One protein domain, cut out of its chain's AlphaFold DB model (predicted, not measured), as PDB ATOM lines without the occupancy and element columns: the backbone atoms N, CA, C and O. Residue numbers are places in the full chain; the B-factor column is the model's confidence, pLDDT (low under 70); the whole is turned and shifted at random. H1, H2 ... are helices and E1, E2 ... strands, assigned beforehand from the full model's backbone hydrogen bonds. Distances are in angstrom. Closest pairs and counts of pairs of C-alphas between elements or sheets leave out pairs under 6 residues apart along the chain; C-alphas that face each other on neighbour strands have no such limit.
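AT A GLANCE: This is residues 984 to 1068 of the 1068 residues of an uncharacterized protein of Plasmodium relictum (UniProt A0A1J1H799). A short two-strand hairpin, E1 and E2, sits near the middle, with the helix H5 packed along it towards one end of the long axis and a loose group of helices, H1, H3 and H4, towards the other end. H2 lies out to one side beyond H1, the long loop of residues 1011 to 1022 joins H3 to H4, and the last residues fold back so that 1066 to 1067 pair with E1. The printed part has 85 residues with five named helices and two named strands, in the order H1, H2, H3, H4, E1, E2, H5; the sheet, E1 - E2, is antiparallel and the class is mostly helix. The whole is compact, with a radius of gyration of the C-alphas of 12.6 A and spans of 38 by 30 by 22 A.

IN THESE COORDINATES: E1 is residues 1039 to 1041, 7.0 A from first to last C-alpha, and begins at C-alpha 1039 (110.351, 81.548, 107.381). E2 is residues 1044 to 1046, 6.4 A. H5, residues 1049 to 1059, is 15.4 A long and ends at C-alpha 1059 (115.237, 90.964, 119.515). H4 is residues 1023 to 1032, 14.2 A, and H3 is residues 1002 to 1010, 12.0 A. H1, residues 988 to 992, is 6.0 A long and begins at C-alpha 988 (100.900, 88.106, 101.696). H2, residues 994 to 997, is 5.1 A long.

HOW THE PARTS SIT: E1 and E2 form a hairpin, antiparallel at 150 degrees, with N 1046 and O 1039 2.7 A apart and N 1044 and O 1041 2.9 A apart, both within hydrogen-bond range. Residues 1039 to 1040 of E1 also pair antiparallel with residues 1066 to 1067. The closest C-alphas of E1 and H5 are those of Phe 1039 and Ile 1049, 6.4 A apart; those of E2 and H5 are Phe 1046 and Leu 1052, 5.8 A. The closest C-alphas of H3 and E2 are those of Leu 1004 and Pro 1045, 8.0 A. H1 and H4 touch, closest at the C-alphas of Leu 988 and Glu 1027, 6.4 A. H3 and H4 are close but not clearly touching, at the C-alphas of Leu 1008 and Ile 1023, 7.7 A, with a steep tilt of 65 degrees, opposite ways. H1 and H3 are near each other. H2 is close to H1 but not clearly touching, at the C-alphas of Leu 991 and Lys 997, 7.5 A. H5 is apart from H1, H2, H3 and H4. In H1, H3, H4 and H5 every O i to N i+4 pair is within hydrogen-bond range; H2 is too short for such a pair.

THE WHOLE: The C-alphas of Asp 1021 and Asn 1060, the two farthest apart, are 37.9 A from each other. The printed part has no cut and ends at the chain's last residue, 1068. The link H3 to H4, 12 residues, is long. The mean pLDDT of the printed part is 78.8, and 14 residues are under 70: 984 to 986, 996, 1034 and 1060 to 1068.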
ATOM      1  N   TYR A 984      97.112  82.008 112.470       41.00
ATOM      2  CA  TYR A 984      97.035  83.159 111.578       41.00
ATOM      3  C   TYR A 984      97.815  82.841 110.300       41.00
ATOM      4  O   TYR A 984      98.999  83.166 110.197       41.00
ATOM      5  N   PHE A 985      97.135  82.221 109.332       49.47
ATOM      6  CA  PHE A 985      97.572  82.147 107.944       49.47
ATOM      7  C   PHE A 985      97.875  83.571 107.474       49.47
ATOM      8  O   PHE A 985      96.967  84.361 107.207       49.47
ATOM      9  N   CYS A 986      99.157  83.936 107.435       55.19
ATOM     10  CA  CYS A 986      99.558  85.254 106.981       55.19
ATOM     11  C   CYS A 986      99.569  85.261 105.459       55.19
ATOM     12  O   CYS A 986     100.616  85.105 104.833       55.19
ATOM     13  N   THR A 987      98.401  85.513 104.879       70.06
ATOM     14  CA  THR A 987      98.296  85.950 103.488       70.06
ATOM     15  C   THR A 987      99.304  87.076 103.239       70.06
ATOM     16  O   THR A 987      99.471  87.994 104.057       70.06
ATOM     17  N   LEU A 988     100.011  87.027 102.110       75.31
ATOM     18  CA  LEU A 988     100.900  88.106 101.696       75.31
ATOM     19  C   LEU A 988     100.106  89.411 101.488       75.31
ATOM     20  O   LEU A 988     100.645  90.485 101.745       75.31
ATOM     21  N   LYS A 989      98.800  89.340 101.193       79.88
ATOM     22  CA  LYS A 989      97.820  90.438 101.310       79.88
ATOM     23  C   LYS A 989      97.948  91.219 102.635       79.88
ATOM     24  O   LYS A 989      97.870  92.448 102.621       79.88
ATOM     25  N   HIS A 990      98.219  90.572 103.777       72.25
ATOM     26  CA  HIS A 990      98.454  91.257 105.067       72.25
ATOM     27  C   HIS A 990      99.805  91.996 105.120       72.25
ATOM     28  O   HIS A 990      99.912  93.076 105.711       72.25
ATOM     29  N   LEU A 991     100.837  91.445 104.476       72.00
ATOM     30  CA  LEU A 991     102.167  92.055 104.355       72.00
ATOM     31  C   LEU A 991     102.199  93.214 103.348       72.00
ATOM     32  O   LEU A 991     102.961  94.159 103.537       72.00
ATOM     33  N   ILE A 992     101.365  93.167 102.309       76.69
ATOM     34  CA  ILE A 992     101.365  94.106 101.174       76.69
ATOM     35  C   ILE A 992     100.385  95.283 101.384       76.69
ATOM     36  O   ILE A 992     100.367  96.225 100.587       76.69
ATOM     37  N   LYS A 993      99.635  95.307 102.503       81.31
ATOM     38  CA  LYS A 993      98.869  96.492 102.947       81.31
ATOM     39  C   LYS A 993      99.731  97.758 102.896       81.31
ATOM     40  O   LYS A 993     100.911  97.730 103.234       81.31
ATOM     41  N   GLU A 994      99.136  98.882 102.510       70.81
ATOM     42  CA  GLU A 994      99.852 100.104 102.105       70.81
ATOM     43  C   GLU A 994     100.874 100.597 103.143       70.81
ATOM     44  O   GLU A 994     102.043 100.823 102.823       70.81
ATOM     45  N   ASN A 995     100.467 100.621 104.414       72.00
ATOM     46  CA  ASN A 995     101.292 101.010 105.565       72.00
ATOM     47  C   ASN A 995     102.549 100.128 105.742       72.00
ATOM     48  O   ASN A 995     103.540 100.558 106.338       72.00
ATOM     49  N   ASN A 996     102.526  98.907 105.200       69.06
ATOM     50  CA  ASN A 996     103.625  97.946 105.216       69.06
ATOM     51  C   ASN A 996     104.465  97.966 103.923       69.06
ATOM     52  O   ASN A 996     105.632  97.584 103.995       69.06
ATOM     53  N   LYS A 997     103.962  98.467 102.777       70.38
ATOM     54  CA  LYS A 997     104.682  98.459 101.475       70.38
ATOM     55  C   LYS A 997     106.109  99.018 101.575       70.38
ATOM     56  O   LYS A 997     107.057  98.421 101.064       70.38
ATOM     57  N   LYS A 998     106.296 100.121 102.315       74.56
ATOM     58  CA  LYS A 998     107.624 100.720 102.576       74.56
ATOM     59  C   LYS A 998     108.561  99.763 103.340       74.56
ATOM     60  O   LYS A 998     109.751  99.700 103.031       74.56
ATOM     61  N   LYS A 999     108.021  98.983 104.284       79.31
ATOM     62  CA  LYS A 999     108.726  98.062 105.199       79.31
ATOM     63  C   LYS A 999     108.840  96.609 104.703       79.31
ATOM     64  O   LYS A 999     109.484  95.819 105.386       79.31
ATOM     65  N   LEU A1000     108.263  96.256 103.547       80.69
ATOM     66  CA  LEU A1000     108.470  94.946 102.908       80.69
ATOM     67  C   LEU A1000     109.971  94.648 102.753       80.69
ATOM     68  O   LEU A1000     110.747  95.548 102.406       80.69
ATOM     69  N   ASP A1001     110.370  93.398 102.984       81.75
ATOM     70  CA  ASP A1001     111.751  92.954 102.781       81.75
ATOM     71  C   ASP A1001     112.161  93.080 101.303       81.75
ATOM     72  O   ASP A1001     111.324  92.956 100.404       81.75
ATOM     73  N   THR A1002     113.442  93.334 101.038       83.50
ATOM     74  CA  THR A1002     113.984  93.465  99.678       83.50
ATOM     75  C   THR A1002     113.721  92.220  98.828       83.50
ATOM     76  O   THR A1002     113.407  92.357  97.650       83.50
ATOM     77  N   TRP A1003     113.777  91.020  99.410       83.06
ATOM     78  CA  TRP A1003     113.483  89.769  98.705       83.06
ATOM     79  C   TRP A1003     112.021  89.698  98.233       83.06
ATOM     80  O   TRP A1003     111.765  89.467  97.051       83.06
ATOM     81  N   LEU A1004     111.058  90.006  99.111       86.50
ATOM     82  CA  LEU A1004     109.637  90.023  98.739       86.50
ATOM     83  C   LEU A1004     109.298  91.207  97.811       86.50
ATOM     84  O   LEU A1004     108.467  91.073  96.916       86.50
ATOM     85  N   LYS A1005     109.981  92.352  97.940       90.75
ATOM     86  CA  LYS A1005     109.899  93.434  96.941       90.75
ATOM     87  C   LYS A1005     110.339  92.951  95.556       90.75
ATOM     88  O   LYS A1005     109.630  93.221  94.597       90.75
ATOM     89  N   ILE A1006     111.453  92.217  95.455       89.19
ATOM     90  CA  ILE A1006     111.958  91.668  94.184       89.19
ATOM     91  C   ILE A1006     110.984  90.651  93.579       89.19
ATOM     92  O   ILE A1006     110.789  90.673  92.367       89.19
ATOM     93  N   MET A1007     110.344  89.801  94.393       92.38
ATOM     94  CA  MET A1007     109.277  88.914  93.908       92.38
ATOM     95  C   MET A1007     108.156  89.714  93.239       92.38
ATOM     96  O   MET A1007     107.823  89.482  92.079       92.38
ATOM     97  N   LEU A1008     107.600  90.682  93.976       93.38
ATOM     98  CA  LEU A1008     106.434  91.461  93.562       93.38
ATOM     99  C   LEU A1008     106.716  92.372  92.360       93.38
ATOM    100  O   LEU A1008     105.830  92.546  91.532       93.38
ATOM    101  N   THR A1009     107.928  92.923  92.224       94.62
ATOM    102  CA  THR A1009     108.290  93.746  91.054       94.62
ATOM    103  C   THR A1009     108.665  92.931  89.822       94.62
ATOM    104  O   THR A1009     108.529  93.441  88.714       94.62
ATOM    105  N   LYS A1010     109.129  91.683  89.977       96.56
ATOM    106  CA  LYS A1010     109.440  90.791  88.846       96.56
ATOM    107  C   LYS A1010     108.283  89.877  88.434       96.56
ATOM    108  O   LYS A1010     108.445  89.164  87.447       96.56
ATOM    109  N   GLN A1011     107.182  89.849  89.196       95.81
ATOM    110  CA  GLN A1011     106.096  88.864  89.057       95.81
ATOM    111  C   GLN A1011     106.631  87.420  88.985       95.81
ATOM    112  O   GLN A1011     106.176  86.602  88.188       95.81
ATOM    113  N   LYS A1012     107.664  87.127  89.788       95.75
ATOM    114  CA  LYS A1012     108.365  85.836  89.815       95.75
ATOM    115  C   LYS A1012     108.712  85.406  91.230       95.75
ATOM    116  O   LYS A1012     109.190  86.217  92.024       95.75
ATOM    117  N   CYS A1013     108.540  84.128  91.545       92.25
ATOM    118  CA  CYS A1013     108.961  83.585  92.828       92.25
ATOM    119  C   CYS A1013     110.490  83.645  92.972       92.25
ATOM    120  O   CYS A1013     111.234  83.084  92.172       92.25
ATOM    121  N   GLY A1014     110.975  84.289  94.034       85.50
ATOM    122  CA  GLY A1014     112.396  84.464  94.348       85.50
ATOM    123  C   GLY A1014     113.100  83.213  94.891       85.50
ATOM    124  O   GLY A1014     114.126  83.361  95.552       85.50
ATOM    125  N   TYR A1015     112.534  82.025  94.658       85.94
ATOM    126  CA  TYR A1015     113.146  80.722  94.928       85.94
ATOM    127  C   TYR A1015     113.308  79.894  93.639       85.94
ATOM    128  O   TYR A1015     114.413  79.446  93.358       85.94
ATOM    129  N   CYS A1016     112.248  79.744  92.833       91.56
ATOM    130  CA  CYS A1016     112.235  78.927  91.603       91.56
ATOM    131  C   CYS A1016     112.123  79.723  90.284       91.56
ATOM    132  O   CYS A1016     112.201  79.142  89.208       91.56
ATOM    133  N   ASN A1017     111.930  81.046  90.335       91.62
ATOM    134  CA  ASN A1017     111.685  81.938  89.189       91.62
ATOM    135  C   ASN A1017     110.380  81.713  88.390       91.62
ATOM    136  O   ASN A1017     110.184  82.395  87.375       91.62
ATOM    137  N   GLU A1018     109.479  80.837  88.848       94.62
ATOM    138  CA  GLU A1018     108.120  80.677  88.306       94.62
ATOM    139  C   GLU A1018     107.361  82.011  88.328       94.62
ATOM    140  O   GLU A1018     107.488  82.787  89.281       94.62
ATOM    141  N   LYS A1019     106.604  82.302  87.263       96.06
ATOM    142  CA  LYS A1019     105.811  83.533  87.149       96.06
ATOM    143  C   LYS A1019     104.501  83.418  87.929       96.06
ATOM    144  O   LYS A1019     103.901  82.354  87.954       96.06
ATOM    145  N   PHE A1020     104.032  84.535  88.474       95.44
ATOM    146  CA  PHE A1020     102.700  84.653  89.067       95.44
ATOM    147  C   PHE A1020     102.004  85.918  88.556       95.44
ATOM    148  O   PHE A1020     102.604  86.993  88.525       95.44
ATOM    149  N   ASP A1021     100.727  85.821  88.191       93.25
ATOM    150  CA  ASP A1021     100.002  86.963  87.611       93.25
ATOM    151  C   ASP A1021      99.587  87.992  88.675       93.25
ATOM    152  O   ASP A1021      99.465  89.188  88.405       93.25
ATOM    153  N   ASN A1022      99.378  87.536  89.915       92.94
ATOM    154  CA  ASN A1022      98.900  88.354  91.026       92.94
ATOM    155  C   ASN A1022      99.370  87.812  92.397       92.94
ATOM    156  O   ASN A1022      99.950  86.734  92.504       92.94
ATOM    157  N   ILE A1023      99.109  88.574  93.465       89.25
ATOM    158  CA  ILE A1023      99.538  88.251  94.843       89.25
ATOM    159  C   ILE A1023      98.952  86.919  95.343       89.25
ATOM    160  O   ILE A1023      99.597  86.221  96.116       89.25
ATOM    161  N   GLU A1024      97.752  86.554  94.903       90.06
ATOM    162  CA  GLU A1024      97.054  85.335  95.318       90.06
ATOM    163  C   GLU A1024      97.593  84.093  94.597       90.06
ATOM    164  O   GLU A1024      97.747  83.042  95.210       90.06
ATOM    165  N   SER A1025      98.020  84.245  93.341       92.56
ATOM    166  CA  SER A1025      98.854  83.266  92.641       92.56
ATOM    167  C   SER A1025     100.195  83.055  93.365       92.56
ATOM    168  O   SER A1025     100.565  81.907  93.590       92.56
ATOM    169  N   LEU A1026     100.867  84.115  93.848       91.25
ATOM    170  CA  LEU A1026     102.075  83.973  94.686       91.25
ATOM    171  C   LEU A1026     101.790  83.298  96.042       91.25
ATOM    172  O   LEU A1026     102.594  82.483  96.490       91.25
ATOM    173  N   GLU A1027     100.676  83.621  96.706       88.00
ATOM    174  CA  GLU A1027     100.259  82.953  97.951       88.00
ATOM    175  C   GLU A1027     100.038  81.456  97.720       88.00
ATOM    176  O   GLU A1027     100.659  80.639  98.397       88.00
ATOM    177  N   ASN A1028      99.228  81.093  96.725       86.81
ATOM    178  CA  ASN A1028      98.935  79.701  96.392       86.81
ATOM    179  C   ASN A1028     100.201  78.938  95.981       86.81
ATOM    180  O   ASN A1028     100.432  77.840  96.476       86.81
ATOM    181  N   HIS A1029     101.070  79.545  95.171       89.69
ATOM    182  CA  HIS A1029     102.373  78.998  94.792       89.69
ATOM    183  C   HIS A1029     103.269  78.705  96.013       89.69
ATOM    184  O   HIS A1029     103.850  77.624  96.121       89.69
ATOM    185  N   LEU A1030     103.372  79.643  96.965       82.75
ATOM    186  CA  LEU A1030     104.167  79.455  98.188       82.75
ATOM    187  C   LEU A1030     103.532  78.467  99.181       82.75
ATOM    188  O   LEU A1030     104.254  77.890  99.985       82.75
ATOM    189  N   ILE A1031     102.215  78.251  99.124       80.81
ATOM    190  CA  ILE A1031     101.493  77.258  99.939       80.81
ATOM    191  C   ILE A1031     101.583  75.847  99.327       80.81
ATOM    192  O   ILE A1031     101.659  74.859 100.057       80.81
ATOM    193  N   GLN A1032     101.561  75.731  97.998       80.31
ATOM    194  CA  GLN A1032     101.564  74.446  97.290       80.31
ATOM    195  C   GLN A1032     102.969  73.840  97.171       80.31
ATOM    196  O   GLN A1032     103.130  72.618  97.271       80.31
ATOM    197  N   ILE A1033     104.001  74.665  96.965       78.44
ATOM    198  CA  ILE A1033     105.347  74.169  96.663       78.44
ATOM    199  C   ILE A1033     106.153  73.903  97.940       78.44
ATOM    200  O   ILE A1033     106.864  74.756  98.468       78.44
ATOM    201  N   LYS A1034     106.120  72.631  98.361       67.56
ATOM    202  CA  LYS A1034     106.823  72.047  99.526       67.56
ATOM    203  C   LYS A1034     108.351  72.265  99.572       67.56
ATOM    204  O   LYS A1034     108.983  71.920 100.570       67.56
ATOM    205  N   THR A1035     108.975  72.776  98.509       70.31
ATOM    206  CA  THR A1035     110.414  73.104  98.481       70.31
ATOM    207  C   THR A1035     110.706  74.523  98.996       70.31
ATOM    208  O   THR A1035     111.825  74.795  99.440       70.31
ATOM    209  N   HIS A1036     109.716  75.423  99.004       73.88
ATOM    210  CA  HIS A1036     109.870  76.843  99.328       73.88
ATOM    211  C   HIS A1036     109.686  77.139 100.818       73.88
ATOM    212  O   HIS A1036     108.686  77.717 101.224       73.88
ATOM    213  N   LYS A1037     110.698  76.811 101.630       75.44
ATOM    214  CA  LYS A1037     110.700  77.083 103.079       75.44
ATOM    215  C   LYS A1037     110.693  78.590 103.378       75.44
ATOM    216  O   LYS A1037     111.751  79.187 103.602       75.44
ATOM    217  N   VAL A1038     109.508  79.199 103.410       75.75
ATOM    218  CA  VAL A1038     109.304  80.588 103.841       75.75
ATOM    219  C   VAL A1038     109.316  80.618 105.362       75.75
ATOM    220  O   VAL A1038     108.470  80.016 106.018       75.75
ATOM    221  N   PHE A1039     110.254  81.365 105.937       81.69
ATOM    222  CA  PHE A1039     110.351  81.548 107.381       81.69
ATOM    223  C   PHE A1039     109.610  82.819 107.787       81.69
ATOM    224  O   PHE A1039     109.878  83.879 107.228       81.69
ATOM    225  N   TYR A1040     108.722  82.766 108.779       78.25
ATOM    226  CA  TYR A1040     107.952  83.946 109.193       78.25
ATOM    227  C   TYR A1040     107.921  84.131 110.716       78.25
ATOM    228  O   TYR A1040     107.632  83.198 111.465       78.25
ATOM    229  N   CYS A1041     108.224  85.356 111.167       83.44
ATOM    230  CA  CYS A1041     108.210  85.779 112.572       83.44
ATOM    231  C   CYS A1041     107.959  87.300 112.666       83.44
ATOM    232  O   CYS A1041     108.303  88.051 111.755       83.44
ATOM    233  N   CYS A1042     107.338  87.786 113.747       81.31
ATOM    234  CA  CYS A1042     107.124  89.223 114.024       81.31
ATOM    235  C   CYS A1042     106.526  90.056 112.865       81.31
ATOM    236  O   CYS A1042     106.890  91.219 112.675       81.31
ATOM    237  N   LYS A1043     105.599  89.464 112.098       77.06
ATOM    238  CA  LYS A1043     104.993  90.046 110.881       77.06
ATOM    239  C   LYS A1043     105.998  90.398 109.774       77.06
ATOM    240  O   LYS A1043     105.787  91.346 109.021       77.06
ATOM    241  N   LYS A1044     107.084  89.627 109.672       76.44
ATOM    242  CA  LYS A1044     108.109  89.719 108.628       76.44
ATOM    243  C   LYS A1044     108.360  88.318 108.045       76.44
ATOM    244  O   LYS A1044     108.596  87.390 108.825       76.44
ATOM    245  N   PRO A1045     108.331  88.140 106.714       78.56
ATOM    246  CA  PRO A1045     108.939  86.979 106.083       78.56
ATOM    247  C   PRO A1045     110.467  87.133 106.100       78.56
ATOM    248  O   PRO A1045     110.993  88.245 106.061       78.56
ATOM    249  N   PHE A1046     111.177  86.012 106.125       80.50
ATOM    250  CA  PHE A1046     112.630  85.922 106.064       80.50
ATOM    251  C   PHE A1046     113.007  84.919 104.965       80.50
ATOM    252  O   PHE A1046     112.504  83.795 104.983       80.50
ATOM    253  N   PRO A1047     113.916  85.270 104.037       74.88
ATOM    254  CA  PRO A1047     114.216  84.420 102.883       74.88
ATOM    255  C   PRO A1047     114.936  83.113 103.248       74.88
ATOM    256  O   PRO A1047     114.970  82.193 102.436       74.88
ATOM    257  N   SER A1048     115.516  83.007 104.452       81.69
ATOM    258  CA  SER A1048     116.070  81.752 104.976       81.69
ATOM    259  C   SER A1048     116.183  81.738 106.505       81.69
ATOM    260  O   SER A1048     116.204  82.788 107.163       81.69
ATOM    261  N   ILE A1049     116.361  80.536 107.069       81.62
ATOM    262  CA  ILE A1049     116.563  80.292 108.507       81.62
ATOM    263  C   ILE A1049     117.707  81.125 109.112       81.62
ATOM    264  O   ILE A1049     117.650  81.506 110.278       81.62
ATOM    265  N   LYS A1050     118.724  81.477 108.311       86.38
ATOM    266  CA  LYS A1050     119.854  82.322 108.726       86.38
ATOM    267  C   LYS A1050     119.401  83.740 109.086       86.38
ATOM    268  O   LYS A1050     119.847  84.284 110.094       86.38
ATOM    269  N   TYR A1051     118.496  84.328 108.301       82.62
ATOM    270  CA  TYR A1051     117.953  85.663 108.570       82.62
ATOM    271  C   TYR A1051     116.962  85.651 109.736       82.62
ATOM    272  O   TYR A1051     117.033  86.532 110.595       82.62
ATOM    273  N   LEU A1052     116.125  84.612 109.827       85.12
ATOM    274  CA  LEU A1052     115.269  84.374 110.991       85.12
ATOM    275  C   LEU A1052     116.102  84.273 112.282       85.12
ATOM    276  O   LEU A1052     115.832  84.992 113.241       85.12
ATOM    277  N   TYR A1053     117.158  83.453 112.304       82.19
ATOM    278  CA  TYR A1053     118.041  83.299 113.465       82.19
ATOM    279  C   TYR A1053     118.711  84.623 113.877       82.19
ATOM    280  O   TYR A1053     118.790  84.939 115.065       82.19
ATOM    281  N   ILE A1054     119.142  85.440 112.907       84.88
ATOM    282  CA  ILE A1054     119.686  86.785 113.166       84.88
ATOM    283  C   ILE A1054     118.633  87.705 113.810       84.88
ATOM    284  O   ILE A1054     118.978  88.471 114.709       84.88
ATOM    285  N   HIS A1055     117.367  87.632 113.393       87.56
ATOM    286  CA  HIS A1055     116.264  88.389 113.995       87.56
ATOM    287  C   HIS A1055     115.945  87.913 115.425       87.56
ATOM    288  O   HIS A1055     115.987  88.727 116.349       87.56
ATOM    289  N   LEU A1056     115.744  86.605 115.633       83.69
ATOM    290  CA  LEU A1056     115.480  86.011 116.953       83.69
ATOM    291  C   LEU A1056     116.583  86.375 117.966       83.69
ATOM    292  O   LEU A1056     116.284  86.808 119.081       83.69
ATOM    293  N   LYS A1057     117.860  86.296 117.552       84.50
ATOM    294  CA  LYS A1057     119.030  86.655 118.374       84.50
ATOM    295  C   LYS A1057     119.159  88.161 118.659       84.50
ATOM    296  O   LYS A1057     119.757  88.529 119.664       84.50
ATOM    297  N   ARG A1058     118.653  89.039 117.785       81.62
ATOM    298  CA  ARG A1058     118.709  90.505 117.976       81.62
ATOM    299  C   ARG A1058     117.627  91.022 118.913       81.62
ATOM    300  O   ARG A1058     117.881  91.947 119.674       81.62
ATOM    301  N   GLU A1059     116.428  90.454 118.827       75.31
ATOM    302  CA  GLU A1059     115.237  90.964 119.515       75.31
ATOM    303  C   GLU A1059     114.886  90.144 120.780       75.31
ATOM    304  O   GLU A1059     113.861  90.399 121.403       75.31
ATOM    305  N   ASN A1060     115.731  89.169 121.173       69.75
ATOM    306  CA  ASN A1060     115.473  88.175 122.238       69.75
ATOM    307  C   ASN A1060     114.080  87.531 122.106       69.75
ATOM    308  O   ASN A1060     113.350  87.352 123.084       69.75
ATOM    309  N   HIS A1061     113.681  87.250 120.865       64.44
ATOM    310  CA  HIS A1061     112.281  87.036 120.538       64.44
ATOM    311  C   HIS A1061     111.912  85.552 120.601       64.44
ATOM    312  O   HIS A1061     112.352  84.758 119.776       64.44
ATOM    313  N   TYR A1062     111.031  85.188 121.530       52.00
ATOM    314  CA  TYR A1062     110.427  83.851 121.630       52.00
ATOM    315  C   TYR A1062     109.217  83.728 120.682       52.00
ATOM    316  O   TYR A1062     108.129  83.324 121.083       52.00
ATOM    317  N   GLY A1063     109.367  84.204 119.441       42.00
ATOM    318  CA  GLY A1063     108.289  84.245 118.451       42.00
ATOM    319  C   GLY A1063     108.087  82.901 117.755       42.00
ATOM    320  O   GLY A1063     109.061  82.232 117.417       42.00
ATOM    321  N   TYR A1064     106.831  82.528 117.507       47.50
ATOM    322  CA  TYR A1064     106.499  81.337 116.722       47.50
ATOM    323  C   TYR A1064     107.080  81.433 115.311       47.50
ATOM    324  O   TYR A1064     106.899  82.437 114.620       47.50
ATOM    325  N   ILE A1065     107.765  80.364 114.904       49.75
ATOM    326  CA  ILE A1065     108.316  80.194 113.564       49.75
ATOM    327  C   ILE A1065     107.247  79.500 112.733       49.75
ATOM    328  O   ILE A1065     106.993  78.311 112.923       49.75
ATOM    329  N   TYR A1066     106.630  80.239 111.818       54.94
ATOM    330  CA  TYR A1066     105.776  79.630 110.806       54.94
ATOM    331  C   TYR A1066     106.646  79.190 109.632       54.94
ATOM    332  O   TYR A1066     107.504  79.951 109.171       54.94
ATOM    333  N   TYR A1067     106.402  77.959 109.195       52.59
ATOM    334  CA  TYR A1067     106.851  77.406 107.928       52.59
ATOM    335  C   TYR A1067     105.635  77.388 107.002       52.59
ATOM    336  O   TYR A1067     104.569  76.921 107.418       52.59
ATOM    337  N   TYR A1068     105.817  77.890 105.786       49.19
ATOM    338  CA  TYR A1068     105.145  77.337 104.614       49.19
ATOM    339  C   TYR A1068     106.089  76.276 104.024       49.19
ATOM    340  O   TYR A1068     107.320  76.537 104.061       49.19
TER     341      TYR A1068